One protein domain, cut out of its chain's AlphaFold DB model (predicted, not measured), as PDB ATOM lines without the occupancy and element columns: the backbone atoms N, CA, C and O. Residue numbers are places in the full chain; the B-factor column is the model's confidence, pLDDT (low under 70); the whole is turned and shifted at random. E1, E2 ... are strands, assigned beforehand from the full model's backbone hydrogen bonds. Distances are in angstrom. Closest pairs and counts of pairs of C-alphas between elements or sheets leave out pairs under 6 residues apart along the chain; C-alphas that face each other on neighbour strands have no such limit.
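This is residues 25 to 120 of the 144 residues of an uncharacterized protein of Deltaproteobacteria bacterium HGW-Deltaproteobacteria-6 (UniProt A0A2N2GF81). Two four-stranded antiparallel sheets lie partly face to face as a sandwich, their strands crossed at 42 degrees, and the chain passes between them four times. One layer is E4, E1, E8, E7 and the other E3, E2, E5, E6; the turn of the hairpin of E5 and E6 lies at one end of the long axis and the end of E8 at the other. The printed part has 96 residues with no named helix and eight named strands, E1 to E8 in order along the chain, and its class is all strand. It is compact, with a radius of gyration of the C-alphas of 13.0 A, yet elongated in outline, spanning 43 by 24 by 20 A.

E1, residues 25 to 31, is an inner strand of the first sheet. Its antiparallel neighbours are E4, residues 63 to 67, with N 28 and O 66 2.8 A apart, and E8, residues 110 to 120, with N 29 and O 113 2.8 A apart. E7, residues 104 to 107, is an edge strand that forms a hairpin with E8, with N 105 and O 112 2.8 A apart. In the second sheet, E2, residues 38 to 44, forms a hairpin with E3, residues 52 to 58, with N 40 and O 56 2.8 A apart. E2 is also antiparallel to E5, residues 77 to 84, at 174 degrees, with N 39 and O 81 2.8 A apart. E5 forms a hairpin with E6, residues 87 to 92, with N 82 and O 89 2.8 A apart. These N and O pairs are within hydrogen-bond range. The parts of the two sheets that face each other are 10.5 A apart centre to centre, and their best planes are 24 degrees apart. Between the sheets, the closest C-alphas of E3 and E4 are those of Ile 58 and Ile 64, 6.4 A apart. E1 and E2 are near each other, with 5 pairs of C-alphas within 10 A.

E1 begins at C-alpha 25, (-19.217, -21.109, -40.012), and is 19.9 A long from first to last C-alpha. E2 measures 19.4 A, E3 18.9 A, E4 13.6 A, E5 22.4 A, E6 16.1 A and E7 9.7 A. E5 ends at C-alpha 84, (-22.674, -52.519, -54.919). E8, the longest strand at 27.8 A, ends at C-alpha 120, (-20.296, -16.876, -37.137).

The two C-alphas farthest apart are those of Gln 85 and Lys 120, at 43.4 A. The printed part has no cut. The link from E6 to E7, with 11 residues, is long. Mean pLDDT of the printed part is 71.8; 40 residues are under 70, among them 45 to 52, 69 to 80 and 93 to 103.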
ATOM      1  N   ALA A  25     -19.028 -19.673 -39.986       71.81
ATOM      2  CA  ALA A  25     -19.217 -21.109 -40.012       71.81
ATOM      3  C   ALA A  25     -19.573 -21.530 -41.437       71.81
ATOM      4  O   ALA A  25     -20.467 -20.955 -42.065       71.81
ATOM      5  N   TRP A  26     -18.881 -22.547 -41.932       75.31
ATOM      6  CA  TRP A  26     -19.096 -23.093 -43.263       75.31
ATOM      7  C   TRP A  26     -19.681 -24.496 -43.164       75.31
ATOM      8  O   TRP A  26     -19.506 -25.199 -42.159       75.31
ATOM      9  N   SER A  27     -20.387 -24.897 -44.213       79.50
ATOM     10  CA  SER A  27     -20.781 -26.280 -44.432       79.50
ATOM     11  C   SER A  27     -20.266 -26.759 -45.772       79.50
ATOM     12  O   SER A  27     -20.277 -26.010 -46.743       79.50
ATOM     13  N   VAL A  28     -19.853 -28.014 -45.829       78.88
ATOM     14  CA  VAL A  28     -19.469 -28.670 -47.073       78.88
ATOM     15  C   VAL A  28     -20.610 -29.574 -47.493       78.88
ATOM     16  O   VAL A  28     -20.974 -30.498 -46.767       78.88
ATOM     17  N   GLU A  29     -21.193 -29.256 -48.636       86.25
ATOM     18  CA  GLU A  29     -22.201 -30.058 -49.309       86.25
ATOM     19  C   GLU A  29     -21.508 -31.069 -50.213       86.25
ATOM     20  O   GLU A  29     -20.577 -30.713 -50.932       86.25
ATOM     21  N   VAL A  30     -21.959 -32.317 -50.166       80.56
ATOM     22  CA  VAL A  30     -21.471 -33.415 -50.999       80.56
ATOM     23  C   VAL A  30     -22.667 -34.005 -51.730       80.56
ATOM     24  O   VAL A  30     -23.619 -34.462 -51.095       80.56
ATOM     25  N   GLU A  31     -22.624 -33.974 -53.055       84.69
ATOM     26  CA  GLU A  31     -23.629 -34.545 -53.946       84.69
ATOM     27  C   GLU A  31     -23.129 -35.885 -54.494       84.69
ATOM     28  O   GLU A  31     -22.044 -35.962 -55.080       84.69
ATOM     29  N   SER A  32     -23.926 -36.941 -54.309       79.12
ATOM     30  CA  SER A  32     -23.607 -38.263 -54.851       79.12
ATOM     31  C   SER A  32     -23.818 -38.265 -56.365       79.12
ATOM     32  O   SER A  32     -24.955 -38.092 -56.810       79.12
ATOM     33  N   PRO A  33     -22.787 -38.555 -57.177       71.88
ATOM     34  CA  PRO A  33     -22.959 -38.699 -58.621       71.88
ATOM     35  C   PRO A  33     -23.517 -40.081 -58.997       71.88
ATOM     36  O   PRO A  33     -23.677 -40.390 -60.179       71.88
ATOM     37  N   TRP A  34     -23.743 -40.964 -58.019       72.56
ATOM     38  CA  TRP A  34     -24.003 -42.374 -58.276       72.56
ATOM     39  C   TRP A  34     -25.461 -42.768 -58.125       72.56
ATOM     40  O   TRP A  34     -26.260 -42.200 -57.380       72.56
ATOM     41  N   TRP A  35     -25.764 -43.868 -58.805       73.00
ATOM     42  CA  TRP A  35     -27.072 -44.502 -58.841       73.00
ATOM     43  C   TRP A  35     -27.346 -45.408 -57.627       73.00
ATOM     44  O   TRP A  35     -28.387 -46.060 -57.592       73.00
ATOM     45  N   TRP A  36     -26.429 -45.458 -56.656       73.44
ATOM     46  CA  TRP A  36     -26.431 -46.374 -55.511       73.44
ATOM     47  C   TRP A  36     -26.298 -45.586 -54.200       73.44
ATOM     48  O   TRP A  36     -25.649 -44.536 -54.200       73.44
ATOM     49  N   PRO A  37     -26.893 -46.063 -53.091       77.06
ATOM     50  CA  PRO A  37     -26.674 -45.467 -51.783       77.06
ATOM     51  C   PRO A  37     -25.241 -45.718 -51.304       77.06
ATOM     52  O   PRO A  37     -24.581 -46.686 -51.702       77.06
ATOM     53  N   GLY A  38     -24.781 -44.861 -50.402       78.06
ATOM     54  CA  GLY A  38     -23.491 -45.037 -49.763       78.06
ATOM     55  C   GLY A  38     -23.349 -44.241 -48.478       78.06
ATOM     56  O   GLY A  38     -24.316 -43.686 -47.965       78.06
ATOM     57  N   GLN A  39     -22.127 -44.173 -47.971       81.06
ATOM     58  CA  GLN A  39     -21.763 -43.334 -46.834       81.06
ATOM     59  C   GLN A  39     -20.603 -42.438 -47.219       81.06
ATOM     60  O   GLN A  39     -19.704 -42.867 -47.935       81.06
ATOM     61  N   VAL A  40     -20.586 -41.219 -46.708       78.50
ATOM     62  CA  VAL A  40     -19.469 -40.290 -46.857       78.50
ATOM     63  C   VAL A  40     -18.856 -40.098 -45.490       78.50
ATOM     64  O   VAL A  40     -19.542 -39.650 -44.575       78.50
ATOM     65  N   LYS A  41     -17.573 -40.428 -45.348       80.81
ATOM     66  CA  LYS A  41     -16.773 -40.010 -44.195       80.81
ATOM     67  C   LYS A  41     -15.967 -38.787 -44.589       80.81
ATOM     68  O   LYS A  41     -15.253 -38.865 -45.585       80.81
ATOM     69  N   MET A  42     -16.025 -37.719 -43.803       76.94
ATOM     70  CA  MET A  42     -15.298 -36.487 -44.085       76.94
ATOM     71  C   MET A  42     -14.671 -35.910 -42.828       76.94
ATOM     72  O   MET A  42     -15.349 -35.790 -41.812       76.94
ATOM     73  N   CYS A  43     -13.393 -35.549 -42.920       74.62
ATOM     74  CA  CYS A  43     -12.639 -34.919 -41.843       74.62
ATOM     75  C   CYS A  43     -12.499 -33.419 -42.115       74.62
ATOM     76  O   CYS A  43     -12.107 -33.024 -43.214       74.62
ATOM     77  N   THR A  44     -12.858 -32.590 -41.137       70.75
ATOM     78  CA  THR A  44     -12.872 -31.130 -41.285       70.75
ATOM     79  C   THR A  44     -12.005 -30.467 -40.224       70.75
ATOM     80  O   THR A  44     -12.183 -30.734 -39.034       70.75
ATOM     81  N   GLU A  45     -11.138 -29.550 -40.656       66.00
ATOM     82  CA  GLU A  45     -10.366 -28.676 -39.770       66.00
ATOM     83  C   GLU A  45     -11.294 -27.647 -39.100       66.00
ATOM     84  O   GLU A  45     -11.886 -26.788 -39.767       66.00
ATOM     85  N   LYS A  46     -11.406 -27.697 -37.769       61.47
ATOM     86  CA  LYS A  46     -12.101 -26.668 -36.975       61.47
ATOM     87  C   LYS A  46     -11.107 -25.573 -36.563       61.47
ATOM     88  O   LYS A  46      -9.927 -25.844 -36.382       61.47
ATOM     89  N   LEU A  47     -11.566 -24.320 -36.399       56.06
ATOM     90  CA  LEU A  47     -10.688 -23.153 -36.128       56.06
ATOM     91  C   LEU A  47      -9.780 -23.356 -34.903       56.06
ATOM     92  O   LEU A  47      -8.717 -22.751 -34.810       56.06
ATOM     93  N   ILE A  48     -10.269 -24.130 -33.936       53.47
ATOM     94  CA  ILE A  48      -9.645 -24.409 -32.649       53.47
ATOM     95  C   ILE A  48      -9.896 -25.901 -32.415       53.47
ATOM     96  O   ILE A  48     -10.979 -26.272 -31.969       53.47
ATOM     97  N   GLY A  49      -8.967 -26.759 -32.842       52.09
ATOM     98  CA  GLY A  49      -9.060 -28.207 -32.641       52.09
ATOM     99  C   GLY A  49      -8.460 -29.046 -33.768       52.09
ATOM    100  O   GLY A  49      -8.195 -28.555 -34.861       52.09
ATOM    101  N   SER A  50      -8.242 -30.325 -33.462       54.62
ATOM    102  CA  SER A  50      -7.886 -31.382 -34.414       54.62
ATOM    103  C   SER A  50      -9.025 -31.661 -35.395       54.62
ATOM    104  O   SER A  50     -10.188 -31.406 -35.077       54.62
ATOM    105  N   ASP A  51      -8.695 -32.251 -36.542       62.75
ATOM    106  CA  ASP A  51      -9.669 -32.732 -37.522       62.75
ATOM    107  C   ASP A  51     -10.748 -33.594 -36.859       62.75
ATOM    108  O   ASP A  51     -10.452 -34.609 -36.224       62.75
ATOM    109  N   GLU A  52     -12.011 -33.196 -37.010       69.44
ATOM    110  CA  GLU A  52     -13.141 -34.038 -36.621       69.44
ATOM    111  C   GLU A  52     -13.705 -34.703 -37.867       69.44
ATOM    112  O   GLU A  52     -13.937 -34.040 -38.881       69.44
ATOM    113  N   CYS A  53     -13.883 -36.022 -37.793       75.81
ATOM    114  CA  CYS A  53     -14.390 -36.814 -38.898       75.81
ATOM    115  C   CYS A  53     -15.817 -37.274 -38.627       75.81
ATOM    116  O   CYS A  53     -16.039 -38.104 -37.747       75.81
ATOM    117  N   ASP A  54     -16.745 -36.833 -39.462       78.31
ATOM    118  CA  ASP A  54     -18.136 -37.270 -39.443       78.31
ATOM    119  C   ASP A  54     -18.385 -38.292 -40.551       78.31
ATOM    120  O   ASP A  54     -17.735 -38.267 -41.596       78.31
ATOM    121  N   THR A  55     -19.343 -39.196 -40.339       83.12
ATOM    122  CA  THR A  55     -19.836 -40.109 -41.380       83.12
ATOM    123  C   THR A  55     -21.339 -39.940 -41.543       83.12
ATOM    124  O   THR A  55     -22.061 -39.918 -40.549       83.12
ATOM    125  N   LYS A  56     -21.812 -39.802 -42.784       86.31
ATOM    126  CA  LYS A  56     -23.236 -39.638 -43.102       86.31
ATOM    127  C   LYS A  56     -23.641 -40.537 -44.258       86.31
ATOM    128  O   LYS A  56     -22.900 -40.653 -45.232       86.31
ATOM    129  N   ASP A  57     -24.826 -41.125 -44.159       85.31
ATOM    130  CA  ASP A  57     -25.434 -41.863 -45.263       85.31
ATOM    131  C   ASP A  57     -25.901 -40.890 -46.349       85.31
ATOM    132  O   ASP A  57     -26.464 -39.833 -46.056       85.31
ATOM    133  N   ILE A  58     -25.680 -41.255 -47.609       84.31
ATOM    134  CA  ILE A  58     -26.120 -40.507 -48.781       84.31
ATOM    135  C   ILE A  58     -26.953 -41.416 -49.679       84.31
ATOM    136  O   ILE A  58     -26.551 -42.521 -50.052       84.31
ATOM    137  N   VAL A  59     -28.153 -40.950 -50.012       83.38
ATOM    138  CA  VAL A  59     -29.039 -41.637 -50.953       83.38
ATOM    139  C   VAL A  59     -28.606 -41.366 -52.394       83.38
ATOM    140  O   VAL A  59     -27.839 -40.444 -52.677       83.38
ATOM    141  N   LYS A  60     -29.125 -42.167 -53.324       81.50
ATOM    142  CA  LYS A  60     -28.931 -41.984 -54.767       81.50
ATOM    143  C   LYS A  60     -29.250 -40.545 -55.195       81.50
ATOM    144  O   LYS A  60     -30.369 -40.091 -54.965       81.50
ATOM    145  N   GLY A  61     -28.298 -39.876 -55.853       80.88
ATOM    146  CA  GLY A  61     -28.447 -38.489 -56.323       80.88
ATOM    147  C   GLY A  61     -28.745 -37.472 -55.214       80.88
ATOM    148  O   GLY A  61     -29.249 -36.390 -55.495       80.88
ATOM    149  N   GLY A  62     -28.525 -37.846 -53.951       85.69
ATOM    150  CA  GLY A  62     -28.779 -36.985 -52.807       85.69
ATOM    151  C   GLY A  62     -27.633 -36.017 -52.548       85.69
ATOM    152  O   GLY A  62     -26.515 -36.197 -53.033       85.69
ATOM    153  N   THR A  63     -27.916 -35.034 -51.698       87.69
ATOM    154  CA  THR A  63     -26.929 -34.109 -51.143       87.69
ATOM    155  C   THR A  63     -26.922 -34.242 -49.627       87.69
ATOM    156  O   THR A  63     -27.977 -34.294 -48.994       87.69
ATOM    157  N   ILE A  64     -25.735 -34.280 -49.036       86.75
ATOM    158  CA  ILE A  64     -25.534 -34.200 -47.584       86.75
ATOM    159  C   ILE A  64     -24.665 -32.994 -47.262       86.75
ATOM    160  O   ILE A  64     -23.870 -32.569 -48.095       86.75
ATOM    161  N   SER A  65     -24.757 -32.486 -46.037       85.31
ATOM    162  CA  SER A  65     -23.929 -31.367 -45.584       85.31
ATOM    163  C   SER A  65     -23.171 -31.728 -44.314       85.31
ATOM    164  O   SER A  65     -23.745 -32.316 -43.397       85.31
ATOM    165  N   PHE A  66     -21.909 -31.328 -44.215       80.44
ATOM    166  CA  PHE A  66     -21.095 -31.420 -43.000       80.44
ATOM    167  C   PHE A  66     -20.727 -30.026 -42.510       80.44
ATOM    168  O   PHE A  66     -20.409 -29.157 -43.315       80.44
ATOM    169  N   HIS A  67     -20.731 -29.802 -41.199       77.31
ATOM    170  CA  HIS A  67     -20.435 -28.490 -40.629       77.31
ATOM    171  C   HIS A  67     -18.961 -28.396 -40.231       77.31
ATOM    172  O   HIS A  67     -18.526 -29.051 -39.290       77.31
ATOM    173  N   THR A  68     -18.201 -27.544 -40.919       70.88
ATOM    174  CA  THR A  68     -16.751 -27.374 -40.694       70.88
ATOM    175  C   THR A  68     -16.459 -26.303 -39.642       70.88
ATOM    176  O   THR A  68     -15.369 -26.200 -39.089       70.88
ATOM    177  N   GLY A  69     -17.470 -25.488 -39.338       61.50
ATOM    178  CA  GLY A  69     -17.526 -24.637 -38.163       61.50
ATOM    179  C   GLY A  69     -16.609 -23.418 -38.157       61.50
ATOM    180  O   GLY A  69     -16.647 -22.670 -37.190       61.50
ATOM    181  N   ALA A  70     -15.795 -23.182 -39.188       62.47
ATOM    182  CA  ALA A  70     -14.748 -22.174 -39.048       62.47
ATOM    183  C   ALA A  70     -14.194 -21.556 -40.318       62.47
ATOM    184  O   ALA A  70     -14.067 -20.334 -40.438       62.47
ATOM    185  N   ARG A  71     -13.796 -22.418 -41.241       66.25
ATOM    186  CA  ARG A  71     -13.271 -22.063 -42.553       66.25
ATOM    187  C   ARG A  71     -13.755 -23.119 -43.530       66.25
ATOM    188  O   ARG A  71     -14.079 -24.238 -43.122       66.25
ATOM    189  N   CYS A  72     -13.787 -22.770 -44.811       67.88
ATOM    190  CA  CYS A  72     -13.741 -23.816 -45.815       67.88
ATOM    191  C   CYS A  72     -12.447 -24.611 -45.585       67.88
ATOM    192  O   CYS A  72     -11.385 -23.992 -45.448       67.88
ATOM    193  N   PRO A  73     -12.526 -25.939 -45.444       61.25
ATOM    194  CA  PRO A  73     -11.349 -26.758 -45.222       61.25
ATOM    195  C   PRO A  73     -10.417 -26.633 -46.428       61.25
ATOM    196  O   PRO A  73     -10.848 -26.736 -47.577       61.25
ATOM    197  N   LYS A  74      -9.129 -26.393 -46.153       54.25
ATOM    198  CA  LYS A  74      -8.094 -26.270 -47.192       54.25
ATOM    199  C   LYS A  74      -7.828 -27.584 -47.912       54.25
ATOM    200  O   LYS A  74      -7.314 -27.563 -49.020       54.25
ATOM    201  N   SER A  75      -8.144 -28.699 -47.265       54.19
ATOM    202  CA  SER A  75      -8.167 -30.015 -47.876       54.19
ATOM    203  C   SER A  75      -9.355 -30.776 -47.315       54.19
ATOM    204  O   SER A  75      -9.549 -30.835 -46.101       54.19
ATOM    205  N   LEU A  76     -10.170 -31.326 -48.204       60.00
ATOM    206  CA  LEU A  76     -11.201 -32.283 -47.838       60.00
ATOM    207  C   LEU A  76     -10.635 -33.684 -47.979       60.00
ATOM    208  O   LEU A  76     -10.331 -34.115 -49.084       60.00
ATOM    209  N   SER A  77     -10.486 -34.395 -46.865       60.22
ATOM    210  CA  SER A  77     -10.141 -35.815 -46.889       60.22
ATOM    211  C   SER A  77     -11.350 -36.649 -46.488       60.22
ATOM    212  O   SER A  77     -12.146 -36.272 -45.620       60.22
ATOM    213  N   GLY A  78     -11.511 -37.789 -47.147       65.00
ATOM    214  CA  GLY A  78     -12.653 -38.640 -46.893       65.00
ATOM    215  C   GLY A  78     -12.728 -39.864 -47.783       65.00
ATOM    216  O   GLY A  78     -11.823 -40.163 -48.564       65.00
ATOM    217  N   LYS A  79     -13.827 -40.595 -47.638       68.62
ATOM    218  CA  LYS A  79     -14.147 -41.733 -48.494       68.62
ATOM    219  C   LYS A  79     -15.642 -41.849 -48.685       68.62
ATOM    220  O   LYS A  79     -16.410 -41.619 -47.749       68.62
ATOM    221  N   TYR A  80     -16.016 -42.286 -49.870       69.44
ATOM    222  CA  TYR A  80     -17.322 -42.850 -50.110       69.44
ATOM    223  C   TYR A  80     -17.297 -44.354 -49.883       69.44
ATOM    224  O   TYR A  80     -16.354 -45.034 -50.281       69.44
ATOM    225  N   ILE A  81     -18.349 -44.874 -49.272       72.25
ATOM    226  CA  ILE A  81     -18.583 -46.299 -49.082       72.25
ATOM    227  C   ILE A  81     -19.852 -46.625 -49.859       72.25
ATOM    228  O   ILE A  81     -20.939 -46.304 -49.398       72.25
ATOM    229  N   ILE A  82     -19.727 -47.208 -51.046       71.94
ATOM    230  CA  ILE A  82     -20.866 -47.568 -51.897       71.94
ATOM    231  C   ILE A  82     -21.260 -49.013 -51.614       71.94
ATOM    232  O   ILE A  82     -20.390 -49.875 -51.471       71.94
ATOM    233  N   TYR A  83     -22.562 -49.286 -51.591       67.56
ATOM    234  CA  TYR A  83     -23.083 -50.649 -51.564       67.56
ATOM    235  C   TYR A  83     -23.367 -51.122 -52.993       67.56
ATOM    236  O   TYR A  83     -24.351 -50.696 -53.600       67.56
ATOM    237  N   LYS A  84     -22.508 -51.976 -53.561       67.19
ATOM    238  CA  LYS A  84     -22.674 -52.519 -54.919       67.19
ATOM    239  C   LYS A  84     -22.783 -54.035 -54.843       67.19
ATOM    240  O   LYS A  84     -21.844 -54.686 -54.420       67.19
ATOM    241  N   GLN A  85     -23.909 -54.597 -55.289       68.50
ATOM    242  CA  GLN A  85     -24.090 -56.058 -55.408       68.50
ATOM    243  C   GLN A  85     -23.730 -56.839 -54.120       68.50
ATOM    244  O   GLN A  85     -23.106 -57.889 -54.191       68.50
ATOM    245  N   ASN A  86     -24.140 -56.330 -52.951       67.25
ATOM    246  CA  ASN A  86     -23.818 -56.854 -51.608       67.25
ATOM    247  C   ASN A  86     -22.351 -56.712 -51.161       67.25
ATOM    248  O   ASN A  86     -21.980 -57.254 -50.123       67.25
ATOM    249  N   GLU A  87     -21.533 -55.946 -51.880       70.06
ATOM    250  CA  GLU A  87     -20.167 -55.618 -51.483       70.06
ATOM    251  C   GLU A  87     -20.016 -54.129 -51.159       70.06
ATOM    252  O   GLU A  87     -20.617 -53.252 -51.790       70.06
ATOM    253  N   PHE A  88     -19.178 -53.842 -50.162       73.38
ATOM    254  CA  PHE A  88     -18.763 -52.487 -49.833       73.38
ATOM    255  C   PHE A  88     -17.574 -52.084 -50.705       73.38
ATOM    256  O   PHE A  88     -16.484 -52.640 -50.575       73.38
ATOM    257  N   VAL A  89     -17.759 -51.065 -51.543       78.38
ATOM    258  CA  VAL A  89     -16.673 -50.456 -52.318       78.38
ATOM    259  C   VAL A  89     -16.305 -49.125 -51.676       78.38
ATOM    260  O   VAL A  89     -17.130 -48.217 -51.599       78.38
ATOM    261  N   SER A  90     -15.061 -49.007 -51.209       78.69
ATOM    262  CA  SER A  90     -14.529 -47.757 -50.662       78.69
ATOM    263  C   SER A  90     -13.803 -46.979 -51.755       78.69
ATOM    264  O   SER A  90     -12.811 -47.462 -52.293       78.69
ATOM    265  N   ILE A  91     -14.250 -45.759 -52.034       74.38
ATOM    266  CA  ILE A  91     -13.606 -44.842 -52.979       74.38
ATOM    267  C   ILE A  91     -13.039 -43.674 -52.180       74.38
ATOM    268  O   ILE A  91     -13.775 -42.986 -51.472       74.38
ATOM    269  N   ALA A  92     -11.723 -43.484 -52.247       71.12
ATOM    270  CA  ALA A  92     -11.075 -42.351 -51.601       71.12
ATOM    271  C   ALA A  92     -11.504 -41.052 -52.289       71.12
ATOM    272  O   ALA A  92     -11.529 -40.973 -53.516       71.12
ATOM    273  N   LEU A  93     -11.829 -40.041 -51.491       66.44
ATOM    274  CA  LEU A  93     -12.068 -38.705 -52.008       66.44
ATOM    275  C   LEU A  93     -10.741 -38.064 -52.394       66.44
ATOM    276  O   LEU A  93      -9.812 -38.026 -51.584       66.44
ATOM    277  N   GLN A  94     -10.666 -37.561 -53.625       65.88
ATOM    278  CA  GLN A  94      -9.572 -36.689 -54.036       65.88
ATOM    279  C   GLN A  94      -9.570 -35.454 -53.122       65.88
ATOM    280  O   GLN A  94     -10.635 -34.876 -52.887       65.88
ATOM    281  N   PRO A  95      -8.408 -35.043 -52.587       62.84
ATOM    282  CA  PRO A  95      -8.330 -33.845 -51.776       62.84
ATOM    283  C   PRO A  95      -8.699 -32.628 -52.617       62.84
ATOM    284  O   PRO A  95      -8.016 -32.290 -53.581       62.84
ATOM    285  N   VAL A  96      -9.784 -31.961 -52.232       63.84
ATOM    286  CA  VAL A  96     -10.205 -30.707 -52.853       63.84
ATOM    287  C   VAL A  96      -9.746 -29.543 -51.991       63.84
ATOM    288  O   VAL A  96     -10.047 -29.479 -50.796       63.84
ATOM    289  N   SER A  97      -9.049 -28.608 -52.627       64.81
ATOM    290  CA  SER A  97      -8.678 -27.326 -52.045       64.81
ATOM    291  C   SER A  97      -9.808 -26.316 -52.222       64.81
ATOM    292  O   SER A  97     -10.034 -25.841 -53.332       64.81
ATOM    293  N   MET A  98     -10.509 -25.972 -51.139       68.50
ATOM    294  CA  MET A  98     -11.522 -24.904 -51.119       68.50
ATOM    295  C   MET A  98     -10.966 -23.713 -50.335       68.50
ATOM    296  O   MET A  98     -10.357 -23.894 -49.278       68.50
ATOM    297  N   HIS A  99     -11.062 -22.500 -50.875       60.22
ATOM    298  CA  HIS A  99     -10.326 -21.338 -50.364       60.22
ATOM    299  C   HIS A  99     -11.250 -20.222 -49.869       60.22
ATOM    300  O   HIS A  99     -10.893 -19.558 -48.891       60.22
ATOM    301  N   SER A 100     -12.451 -20.055 -50.435       61.66
ATOM    302  CA  SER A 100     -13.470 -19.144 -49.889       61.66
ATOM    303  C   SER A 100     -14.801 -19.223 -50.636       61.66
ATOM    304  O   SER A 100     -14.807 -19.348 -51.845       61.66
ATOM    305  N   GLY A 101     -15.919 -18.986 -49.941       58.16
ATOM    306  CA  GLY A 101     -17.113 -18.381 -50.547       58.16
ATOM    307  C   GLY A 101     -17.752 -19.141 -51.710       58.16
ATOM    308  O   GLY A 101     -17.573 -18.756 -52.857       58.16
ATOM    309  N   ASN A 102     -18.608 -20.126 -51.410       63.19
ATOM    310  CA  ASN A 102     -19.387 -20.864 -52.413       63.19
ATOM    311  C   ASN A 102     -18.535 -21.581 -53.470       63.19
ATOM    312  O   ASN A 102     -19.054 -21.874 -54.544       63.19
ATOM    313  N   ASP A 103     -17.271 -21.884 -53.161       69.75
ATOM    314  CA  ASP A 103     -16.425 -22.719 -54.008       69.75
ATOM    315  C   ASP A 103     -17.141 -24.040 -54.291       69.75
ATOM    316  O   ASP A 103     -17.581 -24.728 -53.365       69.75
ATOM    317  N   ILE A 104     -17.251 -24.371 -55.575       70.94
ATOM    318  CA  ILE A 104     -17.772 -25.641 -56.068       70.94
ATOM    319  C   ILE A 104     -16.618 -26.359 -56.750       70.94
ATOM    320  O   ILE A 104     -15.927 -25.784 -57.590       70.94
ATOM    321  N   SER A 105     -16.429 -27.623 -56.400       71.56
ATOM    322  CA  SER A 105     -15.506 -28.513 -57.080       71.56
ATOM    323  C   SER A 105     -16.274 -29.709 -57.606       71.56
ATOM    324  O   SER A 105     -16.922 -30.434 -56.849       71.56
ATOM    325  N   ASP A 106     -16.199 -29.886 -58.920       68.31
ATOM    326  CA  ASP A 106     -16.625 -31.107 -59.585       68.31
ATOM    327  C   ASP A 106     -15.428 -32.068 -59.589       68.31
ATOM    328  O   ASP A 106     -14.393 -31.785 -60.197       68.31
ATOM    329  N   ILE A 107     -15.554 -33.191 -58.885       65.69
ATOM    330  CA  ILE A 107     -14.595 -34.300 -58.910       65.69
ATOM    331  C   ILE A 107     -15.232 -35.504 -59.610       65.69
ATOM    332  O   ILE A 107     -16.455 -35.591 -59.744       65.69
ATOM    333  N   SER A 108     -14.421 -36.466 -60.057       60.97
ATOM    334  CA  SER A 108     -14.926 -37.697 -60.691       60.97
ATOM    335  C   SER A 108     -15.903 -38.472 -59.797       60.97
ATOM    336  O   SER A 108     -16.743 -39.224 -60.292       60.97
ATOM    337  N   GLU A 109     -15.820 -38.261 -58.484       64.88
ATOM    338  CA  GLU A 109     -16.615 -38.909 -57.445       64.88
ATOM    339  C   GLU A 109     -17.759 -38.033 -56.906       64.88
ATOM    340  O   GLU A 109     -18.388 -38.410 -55.918       64.88
ATOM    341  N   GLY A 110     -18.082 -36.897 -57.531       69.94
ATOM    342  CA  GLY A 110     -19.245 -36.084 -57.164       69.94
ATOM    343  C   GLY A 110     -19.020 -34.587 -57.246       69.94
ATOM    344  O   GLY A 110     -17.964 -34.112 -57.654       69.94
ATOM    345  N   ARG A 111     -20.029 -33.831 -56.819       76.44
ATOM    346  CA  ARG A 111     -19.916 -32.382 -56.654       76.44
ATOM    347  C   ARG A 111     -19.788 -32.052 -55.180       76.44
ATOM    348  O   ARG A 111     -20.550 -32.552 -54.354       76.44
ATOM    349  N   MET A 112     -18.841 -31.185 -54.858       76.81
ATOM    350  CA  MET A 112     -18.668 -30.661 -53.513       76.81
ATOM    351  C   MET A 112     -18.769 -29.146 -53.519       76.81
ATOM    352  O   MET A 112     -18.223 -28.500 -54.410       76.81
ATOM    353  N   ALA A 113     -19.428 -28.570 -52.517       80.31
ATOM    354  CA  ALA A 113     -19.552 -27.123 -52.391       80.31
ATOM    355  C   ALA A 113     -19.320 -26.653 -50.953       80.31
ATOM    356  O   ALA A 113     -19.940 -27.173 -50.028       80.31
ATOM    357  N   CYS A 114     -18.483 -25.634 -50.753       79.50
ATOM    358  CA  CYS A 114     -18.355 -24.981 -49.450       79.50
ATOM    359  C   CYS A 114     -19.302 -23.779 -49.354       79.50
ATOM    360  O   CYS A 114     -19.083 -22.746 -49.985       79.50
ATOM    361  N   ARG A 115     -20.350 -23.892 -48.539       80.06
ATOM    362  CA  ARG A 115     -21.388 -22.870 -48.358       80.06
ATOM    363  C   ARG A 115     -21.201 -22.095 -47.062       80.06
ATOM    364  O   ARG A 115     -20.899 -22.672 -46.016       80.06
ATOM    365  N   ASP A 116     -21.427 -20.785 -47.124       77.56
ATOM    366  CA  ASP A 116     -21.587 -19.964 -45.923       77.56
ATOM    367  C   ASP A 116     -22.920 -20.325 -45.265       77.56
ATOM    368  O   ASP A 116     -23.973 -20.279 -45.901       77.56
ATOM    369  N   THR A 117     -22.887 -20.688 -43.988       76.56
ATOM    370  CA  THR A 117     -24.104 -21.081 -43.264       76.56
ATOM    371  C   THR A 117     -24.906 -19.879 -42.754       76.56
ATOM    372  O   THR A 117     -26.004 -20.053 -42.227       76.56
ATOM    373  N   GLY A 118     -24.367 -18.658 -42.849       75.75
ATOM    374  CA  GLY A 118     -24.951 -17.462 -42.232       75.75
ATOM    375  C   GLY A 118     -24.704 -17.363 -40.721       75.75
ATOM    376  O   GLY A 118     -25.218 -16.456 -40.063       75.75
ATOM    377  N   TRP A 119     -23.901 -18.268 -40.160       75.19
ATOM    378  CA  TRP A 119     -23.478 -18.255 -38.761       75.19
ATOM    379  C   TRP A 119     -22.030 -17.775 -38.650       75.19
ATOM    380  O   TRP A 119     -21.228 -17.928 -39.574       75.19
ATOM    381  N   LYS A 120     -21.678 -17.185 -37.513       75.25
ATOM    382  CA  LYS A 120     -20.296 -16.876 -37.137       75.25
ATOM    383  C   LYS A 120     -19.920 -17.678 -35.898       75.25
ATOM    384  O   LYS A 120     -20.791 -18.109 -35.136       75.25
TER     385      LYS A 120